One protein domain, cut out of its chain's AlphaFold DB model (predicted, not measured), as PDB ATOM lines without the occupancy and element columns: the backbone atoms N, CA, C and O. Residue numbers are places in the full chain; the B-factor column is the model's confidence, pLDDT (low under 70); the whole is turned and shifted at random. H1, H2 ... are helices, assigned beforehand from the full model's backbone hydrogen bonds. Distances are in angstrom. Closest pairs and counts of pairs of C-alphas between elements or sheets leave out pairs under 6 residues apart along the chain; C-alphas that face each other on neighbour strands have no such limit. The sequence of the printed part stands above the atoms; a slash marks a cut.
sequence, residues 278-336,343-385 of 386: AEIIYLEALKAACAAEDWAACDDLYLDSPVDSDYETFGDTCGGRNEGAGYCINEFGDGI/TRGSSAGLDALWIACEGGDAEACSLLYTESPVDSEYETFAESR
ATOM      1  N   ALA A 278     151.624  97.366 160.582       93.06
ATOM      2  CA  ALA A 278     152.664  96.591 159.916       93.06
ATOM      3  C   ALA A 278     152.448  96.533 158.395       93.06
ATOM      4  O   ALA A 278     153.377  96.823 157.644       93.06
ATOM      5  N   GLU A 279     151.225  96.262 157.938       93.56
ATOM      6  CA  GLU A 279     150.886  96.267 156.505       93.56
ATOM      7  C   GLU A 279     151.047  97.662 155.891       93.56
ATOM      8  O   GLU A 279     151.604  97.802 154.806       93.56
ATOM      9  N   ILE A 280     150.652  98.724 156.605       93.00
ATOM     10  CA  ILE A 280     150.886 100.103 156.150       93.00
ATOM     11  C   ILE A 280     152.387 100.379 156.009       93.00
ATOM     12  O   ILE A 280     152.808 100.965 155.015       93.00
ATOM     13  N   ILE A 281     153.209  99.959 156.978       94.06
ATOM     14  CA  ILE A 281     154.673 100.103 156.908       94.06
ATOM     15  C   ILE A 281     155.230  99.377 155.678       94.06
ATOM     16  O   ILE A 281     156.076  99.938 154.980       94.06
ATOM     17  N   TYR A 282     154.750  98.161 155.417       96.12
ATOM     18  CA  TYR A 282     155.163  97.340 154.285       96.12
ATOM     19  C   TYR A 282     154.820  97.999 152.941       96.12
ATOM     20  O   TYR A 282     155.719  98.294 152.147       96.12
ATOM     21  N   LEU A 283     153.544  98.328 152.716       96.19
ATOM     22  CA  LEU A 283     153.074  98.882 151.444       96.19
ATOM     23  C   LEU A 283     153.597 100.300 151.179       96.19
ATOM     24  O   LEU A 283     153.916 100.633 150.039       96.19
ATOM     25  N   GLU A 284     153.744 101.150 152.201       97.12
ATOM     26  CA  GLU A 284     154.330 102.488 152.021       97.12
ATOM     27  C   GLU A 284     155.813 102.412 151.636       97.12
ATOM     28  O   GLU A 284     156.294 103.216 150.831       97.12
ATOM     29  N   ALA A 285     156.549 101.433 152.169       97.19
ATOM     30  CA  ALA A 285     157.943 101.222 151.802       97.19
ATOM     31  C   ALA A 285     158.083 100.724 150.357       97.19
ATOM     32  O   ALA A 285     158.889 101.278 149.602       97.19
ATOM     33  N   LEU A 286     157.258  99.755 149.950       96.88
ATOM     34  CA  LEU A 286     157.196  99.285 148.565       96.88
ATOM     35  C   LEU A 286     156.795 100.411 147.605       96.88
ATOM     36  O   LEU A 286     157.468 100.644 146.602       96.88
ATOM     37  N   LYS A 287     155.775 101.203 147.948       97.44
ATOM     38  CA  LYS A 287     155.344 102.364 147.155       97.44
ATOM     39  C   LYS A 287     156.442 103.407 146.999       97.44
ATOM     40  O   LYS A 287     156.635 103.937 145.902       97.44
ATOM     41  N   ALA A 288     157.178 103.705 148.068       97.19
ATOM     42  CA  ALA A 288     158.293 104.643 148.020       97.19
ATOM     43  C   ALA A 288     159.438 104.138 147.126       97.19
ATOM     44  O   ALA A 288     160.001 104.923 146.360       97.19
ATOM     45  N   ALA A 289     159.758 102.845 147.191       95.31
ATOM     46  CA  ALA A 289     160.771 102.226 146.341       95.31
ATOM     47  C   ALA A 289     160.324 102.160 144.872       95.31
ATOM     48  O   ALA A 289     161.069 102.579 143.988       95.31
ATOM     49  N   CYS A 290     159.069 101.788 144.616       95.56
ATOM     50  CA  CYS A 290     158.462 101.824 143.288       95.56
ATOM     51  C   CYS A 290     158.496 103.238 142.674       95.56
ATOM     52  O   CYS A 290     158.879 103.445 141.519       95.56
ATOM     53  N   ALA A 291     158.184 104.272 143.465       95.88
ATOM     54  CA  ALA A 291     158.323 105.661 143.028       95.88
ATOM     55  C   ALA A 291     159.779 106.016 142.660       95.88
ATOM     56  O   ALA A 291     160.001 106.817 141.745       95.88
ATOM     57  N   ALA A 292     160.745 105.398 143.345       94.31
ATOM     58  CA  ALA A 292     162.182 105.534 143.137       94.31
ATOM     59  C   ALA A 292     162.764 104.594 142.061       94.31
ATOM     60  O   ALA A 292     163.987 104.518 141.956       94.31
ATOM     61  N   GLU A 293     161.916 103.967 141.237       92.12
ATOM     62  CA  GLU A 293     162.311 103.116 140.098       92.12
ATOM     63  C   GLU A 293     162.911 101.764 140.506       92.12
ATOM     64  O   GLU A 293     163.619 101.123 139.732       92.12
ATOM     65  N   ASP A 294     162.587 101.301 141.715       91.50
ATOM     66  CA  ASP A 294     162.722  99.894 142.066       91.50
ATOM     67  C   ASP A 294     161.535  99.120 141.480       91.50
ATOM     68  O   ASP A 294     160.424  99.122 142.015       91.50
ATOM     69  N   TRP A 295     161.761  98.508 140.321       91.62
ATOM     70  CA  TRP A 295     160.708  97.820 139.580       91.62
ATOM     71  C   TRP A 295     160.266  96.514 140.232       91.62
ATOM     72  O   TRP A 295     159.107  96.150 140.066       91.62
ATOM     73  N   ALA A 296     161.144  95.864 141.003       89.69
ATOM     74  CA  ALA A 296     160.761  94.714 141.816       89.69
ATOM     75  C   ALA A 296     159.785  95.159 142.910       89.69
ATOM     76  O   ALA A 296     158.740  94.549 143.084       89.69
ATOM     77  N   ALA A 297     160.047  96.303 143.550       93.62
ATOM     78  CA  ALA A 297     159.127  96.855 144.537       93.62
ATOM     79  C   ALA A 297     157.779  97.301 143.942       93.62
ATOM     80  O   ALA A 297     156.781  97.285 144.655       93.62
ATOM     81  N   CYS A 298     157.718  97.715 142.668       95.19
ATOM     82  CA  CYS A 298     156.431  97.952 141.999       95.19
ATOM     83  C   CYS A 298     155.643  96.653 141.792       95.19
ATOM     84  O   CYS A 298     154.428  96.658 141.972       95.19
ATOM     85  N   ASP A 299     156.332  95.568 141.427       93.50
ATOM     86  CA  ASP A 299     155.717  94.257 141.218       93.50
ATOM     87  C   ASP A 299     155.210  93.663 142.534       93.50
ATOM     88  O   ASP A 299     154.051  93.265 142.606       93.50
ATOM     89  N   ASP A 300     156.035  93.694 143.582       93.19
ATOM     90  CA  ASP A 300     155.639  93.291 144.936       93.19
ATOM     91  C   ASP A 300     154.461  94.151 145.426       93.19
ATOM     92  O   ASP A 300     153.470  93.631 145.927       93.19
ATOM     93  N   LEU A 301     154.503  95.477 145.210       95.38
ATOM     94  CA  LEU A 301     153.405  96.365 145.607       95.38
ATOM     95  C   LEU A 301     152.089  95.998 144.927       95.38
ATOM     96  O   LEU A 301     151.053  96.032 145.579       95.38
ATOM     97  N   TYR A 302     152.121  95.705 143.627       94.62
ATOM     98  CA  TYR A 302     150.934  95.292 142.889       94.62
ATOM     99  C   TYR A 302     150.371  93.978 143.441       94.62
ATOM    100  O   TYR A 302     149.173  93.896 143.695       94.62
ATOM    101  N   LEU A 303     151.234  92.984 143.667       92.25
ATOM    102  CA  LEU A 303     150.830  91.653 144.121       92.25
ATOM    103  C   LEU A 303     150.306  91.630 145.562       92.25
ATOM    104  O   LEU A 303     149.346  90.913 145.838       92.25
ATOM    105  N   ASP A 304     150.909  92.416 146.452       92.31
ATOM    106  CA  ASP A 304     150.630  92.346 147.891       92.31
ATOM    107  C   ASP A 304     149.596  93.385 148.350       92.31
ATOM    108  O   ASP A 304     149.139  93.379 149.495       92.31
ATOM    109  N   SER A 305     149.235  94.329 147.480       91.62
ATOM    110  CA  SER A 305     148.235  95.340 147.805       91.62
ATOM    111  C   SER A 305     146.804  94.790 147.800       91.62
ATOM    112  O   SER A 305     146.485  93.877 147.037       91.62
ATOM    113  N   PRO A 306     145.890  95.386 148.589       89.00
ATOM    114  CA  PRO A 306     144.473  95.068 148.480       89.00
ATOM    115  C   PRO A 306     143.936  95.372 147.077       89.00
ATOM    116  O   PRO A 306     144.290  96.397 146.485       89.00
ATOM    117  N   VAL A 307     143.030  94.523 146.592       82.31
ATOM    118  CA  VAL A 307     142.317  94.717 145.320       82.31
ATOM    119  C   VAL A 307     141.547  96.042 145.332       82.31
ATOM    120  O   VAL A 307     141.012  96.458 146.363       82.31
ATOM    121  N   ASP A 308     141.510  96.710 144.181       80.44
ATOM    122  CA  ASP A 308     140.917  98.026 143.941       80.44
ATOM    123  C   ASP A 308     141.516  99.150 144.812       80.44
ATOM    124  O   ASP A 308     140.896 100.200 145.027       80.44
ATOM    125  N   SER A 309     142.737  98.962 145.324       83.69
ATOM    126  CA  SER A 309     143.425  99.977 146.120       83.69
ATOM    127  C   SER A 309     144.291 100.921 145.279       83.69
ATOM    128  O   SER A 309     144.775 100.606 144.189       83.69
ATOM    129  N   ASP A 310     144.576 102.099 145.841       90.31
ATOM    130  CA  ASP A 310     145.546 103.037 145.262       90.31
ATOM    131  C   ASP A 310     146.960 102.438 145.176       90.31
ATOM    132  O   ASP A 310     147.775 102.906 144.381       90.31
ATOM    133  N   TYR A 311     147.287 101.456 146.023       93.88
ATOM    134  CA  TYR A 311     148.569 100.755 145.978       93.88
ATOM    135  C   TYR A 311     148.630  99.823 144.770       93.88
ATOM    136  O   TYR A 311     149.608  99.902 144.029       93.88
ATOM    137  N   GLU A 312     147.563  99.061 144.521       92.69
ATOM    138  CA  GLU A 312     147.443  98.155 143.373       92.69
ATOM    139  C   GLU A 312     147.583  98.928 142.067       92.69
ATOM    140  O   GLU A 312     148.469  98.655 141.261       92.69
ATOM    141  N   THR A 313     146.780  99.985 141.904       93.00
ATOM    142  CA  THR A 313     146.820 100.823 140.699       93.00
ATOM    143  C   THR A 313     148.192 101.487 140.523       93.00
ATOM    144  O   THR A 313     148.686 101.647 139.405       93.00
ATOM    145  N   PHE A 314     148.837 101.904 141.617       95.06
ATOM    146  CA  PHE A 314     150.168 102.506 141.549       95.06
ATOM    147  C   PHE A 314     151.249 101.482 141.176       95.06
ATOM    148  O   PHE A 314     152.137 101.823 140.394       95.06
ATOM    149  N   GLY A 315     151.169 100.259 141.702       95.00
ATOM    150  CA  GLY A 315     152.052  99.144 141.362       95.00
ATOM    151  C   GLY A 315     151.891  98.710 139.906       95.00
ATOM    152  O   GLY A 315     152.871  98.748 139.165       95.00
ATOM    153  N   ASP A 316     150.657  98.429 139.465       94.19
ATOM    154  CA  ASP A 316     150.332  97.995 138.090       94.19
ATOM    155  C   ASP A 316     150.825  98.999 137.043       94.19
ATOM    156  O   ASP A 316     151.343  98.645 135.985       94.19
ATOM    157  N   THR A 317     150.738 100.291 137.367       95.62
ATOM    158  CA  THR A 317     151.183 101.354 136.462       95.62
ATOM    159  C   THR A 317     152.679 101.680 136.568       95.62
ATOM    160  O   THR A 317     153.128 102.710 136.052       95.62
ATOM    161  N   CYS A 318     153.474 100.864 137.266       95.31
ATOM    162  CA  CYS A 318     154.899 101.089 137.536       95.31
ATOM    163  C   CYS A 318     155.184 102.491 138.100       95.31
ATOM    164  O   CYS A 318     156.062 103.239 137.644       95.31
ATOM    165  N   GLY A 319     154.365 102.890 139.072       93.56
ATOM    166  CA  GLY A 319     154.358 104.217 139.667       93.56
ATOM    167  C   GLY A 319     153.803 105.304 138.741       93.56
ATOM    168  O   GLY A 319     154.324 106.422 138.735       93.56
ATOM    169  N   GLY A 320     152.778 104.992 137.940       93.25
ATOM    170  CA  GLY A 320     152.113 105.930 137.026       93.25
ATOM    171  C   GLY A 320     152.863 106.214 135.719       93.25
ATOM    172  O   GLY A 320     152.716 107.297 135.146       93.25
ATOM    173  N   ARG A 321     153.709 105.286 135.265       91.69
ATOM    174  CA  ARG A 321     154.571 105.428 134.080       91.69
ATOM    175  C   ARG A 321     154.015 104.759 132.823       91.69
ATOM    176  O   ARG A 321     154.370 105.193 131.727       91.69
ATOM    177  N   ASN A 322     153.155 103.753 132.954       89.44
ATOM    178  CA  ASN A 322     152.486 103.080 131.836       89.44
ATOM    179  C   ASN A 322     150.963 102.972 132.081       89.44
ATOM    180  O   ASN A 322     150.447 103.458 133.086       89.44
ATOM    181  N   GLU A 323     150.235 102.401 131.119       85.88
ATOM    182  CA  GLU A 323     148.771 102.248 131.179       85.88
ATOM    183  C   GLU A 323     148.325 101.001 131.973       85.88
ATOM    184  O   GLU A 323     147.161 100.620 131.882       85.88
ATOM    185  N   GLY A 324     149.235 100.380 132.736       78.62
ATOM    186  CA  GLY A 324     149.035  99.052 133.317       78.62
ATOM    187  C   GLY A 324     149.251  97.933 132.295       78.62
ATOM    188  O   GLY A 324     149.386  98.198 131.095       78.62
ATOM    189  N   ALA A 325     149.265  96.687 132.773       66.88
ATOM    190  CA  ALA A 325     149.477  95.440 132.022       66.88
ATOM    191  C   ALA A 325     150.939  94.973 131.863       66.88
ATOM    192  O   ALA A 325     151.560  95.083 130.802       66.88
ATOM    193  N   GLY A 326     151.432  94.311 132.911       80.50
ATOM    194  CA  GLY A 326     152.658  93.512 132.912       80.50
ATOM    195  C   GLY A 326     153.517  93.780 134.143       80.50
ATOM    196  O   GLY A 326     153.356  94.800 134.797       80.50
ATOM    197  N   TYR A 327     154.451  92.874 134.444       88.81
ATOM    198  CA  TYR A 327     155.414  93.107 135.521       88.81
ATOM    199  C   TYR A 327     156.376  94.242 135.143       88.81
ATOM    200  O   TYR A 327     157.042  94.192 134.102       88.81
ATOM    201  N   CYS A 328     156.477  95.241 136.008       91.38
ATOM    202  CA  CYS A 328     157.356  96.391 135.908       91.38
ATOM    203  C   CYS A 328     158.817  95.987 135.751       91.38
ATOM    204  O   CYS A 328     159.542  96.631 134.988       91.38
ATOM    205  N   ILE A 329     159.255  94.898 136.390       88.50
ATOM    206  CA  ILE A 329     160.612  94.383 136.204       88.50
ATOM    207  C   ILE A 329     160.885  93.956 134.759       88.50
ATOM    208  O   ILE A 329     162.002  94.113 134.271       88.50
ATOM    209  N   ASN A 330     159.878  93.435 134.059       86.31
ATOM    210  CA  ASN A 330     160.031  92.982 132.680       86.31
ATOM    211  C   ASN A 330     160.037  94.156 131.698       86.31
ATOM    212  O   ASN A 330     160.689  94.073 130.659       86.31
ATOM    213  N   GLU A 331     159.313  95.227 132.019       86.81
ATOM    214  CA  GLU A 331     159.200  96.405 131.156       86.81
ATOM    215  C   GLU A 331     160.360  97.391 131.359       86.81
ATOM    216  O   GLU A 331     160.916  97.911 130.389       86.81
ATOM    217  N   PHE A 332     160.747  97.642 132.611       86.06
ATOM    218  CA  PHE A 332     161.698  98.697 132.972       86.06
ATOM    219  C   PHE A 332     162.956  98.198 133.693       86.06
ATOM    220  O   PHE A 332     163.929  98.949 133.801       86.06
ATOM    221  N   GLY A 333     162.959  96.959 134.187       80.44
ATOM    222  CA  GLY A 333     164.095  96.396 134.907       80.44
ATOM    223  C   GLY A 333     165.260  95.993 134.016       80.44
ATOM    224  O   GLY A 333     165.098  95.543 132.884       80.44
ATOM    225  N   ASP A 334     166.464  96.070 134.583       66.31
ATOM    226  CA  ASP A 334     167.690  95.525 133.984       66.31
ATOM    227  C   ASP A 334     167.801  93.984 134.161       66.31
ATOM    228  O   ASP A 334     168.841  93.390 133.866       66.31
ATOM    229  N   GLY A 335     166.709  93.331 134.589       54.47
ATOM    230  CA  GLY A 335     166.595  91.906 134.912       54.47
ATOM    231  C   GLY A 335     166.997  91.585 136.357       54.47
ATOM    232  O   GLY A 335     168.087  91.949 136.791       54.47
ATOM    233  N   ILE A 336     166.139  90.871 137.101       57.06
ATOM    234  CA  ILE A 336     166.550  90.215 138.358       57.06
ATOM    235  C   ILE A 336     167.502  89.074 138.002       57.06
ATOM    236  O   ILE A 336     167.178  88.261 137.134       57.06
ATOM    237  N   THR A 343     168.393  88.910 150.920       81.31
ATOM    238  CA  THR A 343     169.108  89.401 152.106       81.31
ATOM    239  C   THR A 343     168.608  90.792 152.456       81.31
ATOM    240  O   THR A 343     167.901  91.415 151.662       81.31
ATOM    241  N   ARG A 344     168.955  91.301 153.641       81.25
ATOM    242  CA  ARG A 344     168.600  92.677 154.024       81.25
ATOM    243  C   ARG A 344     169.093  93.675 152.964       81.25
ATOM    244  O   ARG A 344     170.288  93.705 152.664       81.25
ATOM    245  N   GLY A 345     168.203  94.501 152.418       80.75
ATOM    246  CA  GLY A 345     168.465  95.360 151.255       80.75
ATOM    247  C   GLY A 345     167.838  94.877 149.943       80.75
ATOM    248  O   GLY A 345     167.839  95.636 148.978       80.75
ATOM    249  N   SER A 346     167.354  93.631 149.880       83.56
ATOM    250  CA  SER A 346     166.776  93.032 148.665       83.56
ATOM    251  C   SER A 346     165.306  93.382 148.419       83.56
ATOM    252  O   SER A 346     164.861  93.254 147.287       83.56
ATOM    253  N   SER A 347     164.549  93.793 149.441       89.75
ATOM    254  CA  SER A 347     163.153  94.224 149.294       89.75
ATOM    255  C   SER A 347     162.879  95.383 150.239       89.75
ATOM    256  O   SER A 347     163.086  95.276 151.449       89.75
ATOM    257  N   ALA A 348     162.389  96.493 149.690       91.94
ATOM    258  CA  ALA A 348     162.076  97.681 150.473       91.94
ATOM    259  C   ALA A 348     160.978  97.424 151.520       91.94
ATOM    260  O   ALA A 348     161.062  97.947 152.633       91.94
ATOM    261  N   GLY A 349     159.981  96.600 151.180       92.62
ATOM    262  CA  GLY A 349     158.911  96.202 152.091       92.62
ATOM    263  C   GLY A 349     159.443  95.372 153.257       92.62
ATOM    264  O   GLY A 349     159.259  95.736 154.423       92.62
ATOM    265  N   LEU A 350     160.182  94.299 152.955       95.12
ATOM    266  CA  LEU A 350     160.755  93.423 153.982       95.12
ATOM    267  C   LEU A 350     161.792  94.157 154.849       95.12
ATOM    268  O   LEU A 350     161.865  93.929 156.056       95.12
ATOM    269  N   ASP A 351     162.552  95.098 154.286       95.44
ATOM    270  CA  ASP A 351     163.472  95.947 155.047       95.44
ATOM    271  C   ASP A 351     162.750  96.869 156.036       95.44
ATOM    272  O   ASP A 351     163.220  97.072 157.164       95.44
ATOM    273  N   ALA A 352     161.611  97.438 155.639       96.19
ATOM    274  CA  ALA A 352     160.814  98.286 156.516       96.19
ATOM    275  C   ALA A 352     160.217  97.482 157.679       96.19
ATOM    276  O   ALA A 352     160.309  97.909 158.836       96.19
ATOM    277  N   LEU A 353     159.704  96.282 157.393       96.94
ATOM    278  CA  LEU A 353     159.230  95.347 158.412       96.94
ATOM    279  C   LEU A 353     160.356  94.871 159.330       96.94
ATOM    280  O   LEU A 353     160.182  94.842 160.549       96.94
ATOM    281  N   TRP A 354     161.545  94.596 158.788       96.62
ATOM    282  CA  TRP A 354     162.732  94.284 159.585       96.62
ATOM    283  C   TRP A 354     163.039  95.393 160.586       96.62
ATOM    284  O   TRP A 354     163.268  95.117 161.764       96.62
ATOM    285  N   ILE A 355     163.055  96.654 160.147       96.38
ATOM    286  CA  ILE A 355     163.345  97.799 161.020       96.38
ATOM    287  C   ILE A 355     162.288  97.929 162.124       96.38
ATOM    288  O   ILE A 355     162.644  98.157 163.283       96.38
ATOM    289  N   ALA A 356     161.006  97.768 161.791       96.00
ATOM    290  CA  ALA A 356     159.920  97.823 162.766       96.00
ATOM    291  C   ALA A 356     160.004  96.666 163.780       96.00
ATOM    292  O   ALA A 356     159.947  96.900 164.991       96.00
ATOM    293  N   CYS A 357     160.270  95.448 163.308       97.06
ATOM    294  CA  CYS A 357     160.494  94.275 164.149       97.06
ATOM    295  C   CYS A 357     161.715  94.446 165.074       97.06
ATOM    296  O   CYS A 357     161.647  94.183 166.277       97.06
ATOM    297  N   GLU A 358     162.832  94.981 164.564       96.31
ATOM    298  CA  GLU A 358     164.014  95.327 165.367       96.31
ATOM    299  C   GLU A 358     163.685  96.377 166.448       96.31
ATOM    300  O   GLU A 358     164.247  96.345 167.549       96.31
ATOM    301  N   GLY A 359     162.734  97.266 166.150       94.81
ATOM    302  CA  GLY A 359     162.155  98.252 167.062       94.81
ATOM    303  C   GLY A 359     161.207  97.684 168.126       94.81
ATOM    304  O   GLY A 359     160.816  98.426 169.030       94.81
ATOM    305  N   GLY A 360     160.885  96.388 168.070       93.94
ATOM    306  CA  GLY A 360     160.006  95.700 169.017       93.94
ATOM    307  C   GLY A 360     158.529  95.676 168.621       93.94
ATOM    308  O   GLY A 360     157.692  95.399 169.479       93.94
ATOM    309  N   ASP A 361     158.205  95.976 167.362       95.81
ATOM    310  CA  ASP A 361     156.861  95.795 166.821       95.81
ATOM    311  C   ASP A 361     156.612  94.306 166.519       95.81
ATOM    312  O   ASP A 361     157.189  93.733 165.594       95.81
ATOM    313  N   ALA A 362     155.778  93.669 167.345       93.94
ATOM    314  CA  ALA A 362     155.475  92.246 167.228       93.94
ATOM    315  C   ALA A 362     154.626  91.918 165.988       93.94
ATOM    316  O   ALA A 362     154.774  90.831 165.433       93.94
ATOM    317  N   GLU A 363     153.774  92.845 165.538       94.75
ATOM    318  CA  GLU A 363     152.981  92.679 164.315       94.75
ATOM    319  C   GLU A 363     153.906  92.729 163.102       94.75
ATOM    320  O   GLU A 363     153.829  91.860 162.240       94.75
ATOM    321  N   ALA A 364     154.872  93.653 163.095       96.31
ATOM    322  CA  ALA A 364     155.886  93.699 162.049       96.31
ATOM    323  C   ALA A 364     156.791  92.459 162.043       96.31
ATOM    324  O   ALA A 364     157.155  91.997 160.970       96.31
ATOM    325  N   CYS A 365     157.144  91.891 163.204       96.94
ATOM    326  CA  CYS A 365     157.876  90.619 163.244       96.94
ATOM    327  C   CYS A 365     157.049  89.461 162.677       96.94
ATOM    328  O   CYS A 365     157.590  88.624 161.959       96.94
ATOM    329  N   SER A 366     155.752  89.410 162.990       96.19
ATOM    330  CA  SER A 366     154.864  88.362 162.482       96.19
ATOM    331  C   SER A 366     154.686  88.481 160.976       96.19
ATOM    332  O   SER A 366     154.848  87.492 160.271       96.19
ATOM    333  N   LEU A 367     154.404  89.688 160.483       95.31
ATOM    334  CA  LEU A 367     154.237  89.934 159.056       95.31
ATOM    335  C   LEU A 367     155.549  89.704 158.302       95.31
ATOM    336  O   LEU A 367     155.542  89.062 157.262       95.31
ATOM    337  N   LEU A 368     156.692  90.120 158.861       96.25
ATOM    338  CA  LEU A 368     157.998  89.843 158.263       96.25
ATOM    339  C   LEU A 368     158.246  88.345 158.088       96.25
ATOM    340  O   LEU A 368     158.786  87.949 157.066       96.25
ATOM    341  N   TYR A 369     157.879  87.529 159.079       95.12
ATOM    342  CA  TYR A 369     158.007  86.077 158.988       95.12
ATOM    343  C   TYR A 369     157.110  85.508 157.881       95.12
ATOM    344  O   TYR A 369     157.567  84.688 157.091       95.12
ATOM    345  N   THR A 370     155.861  85.971 157.799       93.88
ATOM    346  CA  THR A 370     154.882  85.507 156.806       93.88
ATOM    347  C   THR A 370     155.249  85.894 155.373       93.88
ATOM    348  O   THR A 370     155.166  85.042 154.494       93.88
ATOM    349  N   GLU A 371     155.692  87.132 155.145       93.00
ATOM    350  CA  GLU A 371     156.034  87.643 153.806       93.00
ATOM    351  C   GLU A 371     157.443  87.242 153.350       93.00
ATOM    352  O   GLU A 371     157.790  87.314 152.170       93.00
ATOM    353  N   SER A 372     158.308  86.832 154.281       92.31
ATOM    354  CA  SER A 372     159.671  86.458 153.927       92.31
ATOM    355  C   SER A 372     159.725  85.159 153.112       92.31
ATOM    356  O   SER A 372     159.081  84.171 153.469       92.31
ATOM    357  N   PRO A 373     160.564  85.094 152.062       89.19
ATOM    358  CA  PRO A 373     160.841  83.838 151.383       89.19
ATOM    359  C   PRO A 373     161.428  82.800 152.345       89.19
ATOM    360  O   PRO A 373     162.234  83.137 153.218       89.19
ATOM    361  N   VAL A 374     161.084  81.530 152.131       88.88
ATOM    362  CA  VAL A 374     161.606  80.407 152.925       88.88
ATOM    363  C   VAL A 374     163.136  80.341 152.841       88.88
ATOM    364  O   VAL A 374     163.723  80.541 151.776       88.88
ATOM    365  N   ASP A 375     163.773  80.036 153.969       87.25
ATOM    366  CA  ASP A 375     165.218  79.991 154.196       87.25
ATOM    367  C   ASP A 375     165.937  81.337 153.947       87.25
ATOM    368  O   ASP A 375     167.161  81.381 153.769       87.25
ATOM    369  N   SER A 376     165.202  82.456 153.940       89.50
ATOM    370  CA  SER A 376     165.794  83.789 153.793       89.50
ATOM    371  C   SER A 376     166.377  84.325 155.105       89.50
ATOM    372  O   SER A 376     166.074  83.870 156.216       89.50
ATOM    373  N   GLU A 377     167.226  85.350 154.982       93.31
ATOM    374  CA  GLU A 377     167.727  86.081 156.150       93.31
ATOM    375  C   GLU A 377     166.576  86.748 156.926       93.31
ATOM    376  O   GLU A 377     166.607  86.774 158.159       93.31
ATOM    377  N   TYR A 378     165.556  87.242 156.213       93.94
ATOM    378  CA  TYR A 378     164.350  87.853 156.780       93.94
ATOM    379  C   TYR A 378     163.564  86.867 157.647       93.94
ATOM    380  O   TYR A 378     163.270  87.195 158.797       93.94
ATOM    381  N   GLU A 379     163.318  85.651 157.148       94.06
ATOM    382  CA  GLU A 379     162.594  84.603 157.884       94.06
ATOM    383  C   GLU A 379     163.330  84.242 159.176       94.06
ATOM    384  O   GLU A 379     162.768  84.310 160.270       94.06
ATOM    385  N   THR A 380     164.630  83.944 159.059       94.62
ATOM    386  CA  THR A 380     165.469  83.558 160.203       94.62
ATOM    387  C   THR A 380     165.508  84.661 161.266       94.62
ATOM    388  O   THR A 380     165.514  84.395 162.473       94.62
ATOM    389  N   PHE A 381     165.564  85.925 160.840       95.31
ATOM    390  CA  PHE A 381     165.531  87.051 161.762       95.31
ATOM    391  C   PHE A 381     164.178  87.185 162.449       95.31
ATOM    392  O   PHE A 381     164.152  87.308 163.676       95.31
ATOM    393  N   ALA A 382     163.084  87.141 161.694       95.25
ATOM    394  CA  ALA A 382     161.737  87.261 162.227       95.25
ATOM    395  C   ALA A 382     161.426  86.134 163.225       95.25
ATOM    396  O   ALA A 382     160.992  86.413 164.342       95.25
ATOM    397  N   GLU A 383     161.780  84.887 162.896       94.75
ATOM    398  CA  GLU A 383     161.614  83.720 163.774       94.75
ATOM    399  C   GLU A 383     162.349  83.900 165.111       94.75
ATOM    400  O   GLU A 383     161.853  83.517 166.167       94.75
ATOM    401  N   SER A 384     163.516  84.554 165.114       95.06
ATOM    402  CA  SER A 384     164.262  84.822 166.351       95.06
ATOM    403  C   SER A 384     163.600  85.849 167.287       95.06
ATOM    404  O   SER A 384     164.102  86.079 168.396       95.06
ATOM    405  N   ARG A 385     162.527  86.514 166.835       92.94
ATOM    406  CA  ARG A 385     161.832  87.614 167.526       92.94
ATOM    407  C   ARG A 385     160.374  87.305 167.878       92.94
ATOM    408  O   ARG A 385     159.793  88.091 168.629       92.94
TER     409      ARG A 385
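What this domain is: This is residues 278 to 336 and 343 to 385 of the 386 residues of an uncharacterized protein of Actinotalea fermentans (UniProt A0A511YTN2). Two small lobes of helices sit end to end, H1 to H4 in one and H5 to H7 in the other, and H1 reaches from the first lobe to the second, where it packs on H5. The 102 printed residues have seven named helices, H1 to H7 in chain order, and no named strand: the class is all helix. The whole is compact, with a radius of gyration of the C-alphas of 13.5 A, and elongated, spanning 42 by 27 by 20 A.

How they stand to each other: H1, residues 278 to 291, is the hub, touching four helices. H2, residues 295 to 304, forms a helical hairpin with it, at a shallow tilt of 34.7 degrees, only just short of steep; their closest C-alphas, of Cys 290 and Cys 298, are 4.6 A apart. H3, residues 310 to 316, touches H2 at a steep tilt of 53 degrees, closest at the C-alphas of Tyr 302 and Gly 315, 4.3 A. H4, residues 328 to 332, touches H2, closest at the C-alphas of Trp 295 and Ile 329, 4.8 A. H5, residues 348 to 358, touches H1 at 37 degrees, only just steep, opposite ways, closest at the C-alphas of Tyr 282 and Gly 349, 4.5 A. H6, residues 362 to 371, forms a helical hairpin with H5, closest at the C-alphas of Cys 357 and Cys 365, 4.6 A. H7, residues 377 to 383, touches H6 at a steep tilt of 48 degrees, closest at the C-alphas of Tyr 369 and Glu 379, 4.9 A. H3 and H7 are apart. In H1 to H7 every O i to N i+4 pair is within hydrogen-bond range.

Where its parts are: H1 begins at C-alpha 278 (152.664, 96.591, 159.916) and measures 20.0 A; H5 measures 15.2 A, H2 and H6 14.2 A each. H7 ends at C-alpha 383 (161.614, 83.720, 163.774).

The domain as a whole: The C-alphas farthest apart, of Glu 323 and Ser 384, are 42.2 A apart. Residues 337 to 342 are not printed, a gap of 14.0 A between C-alphas 336 and 343. The link from H3 to H4 is long. Residues 325 and 334 to 336 have pLDDT under 70.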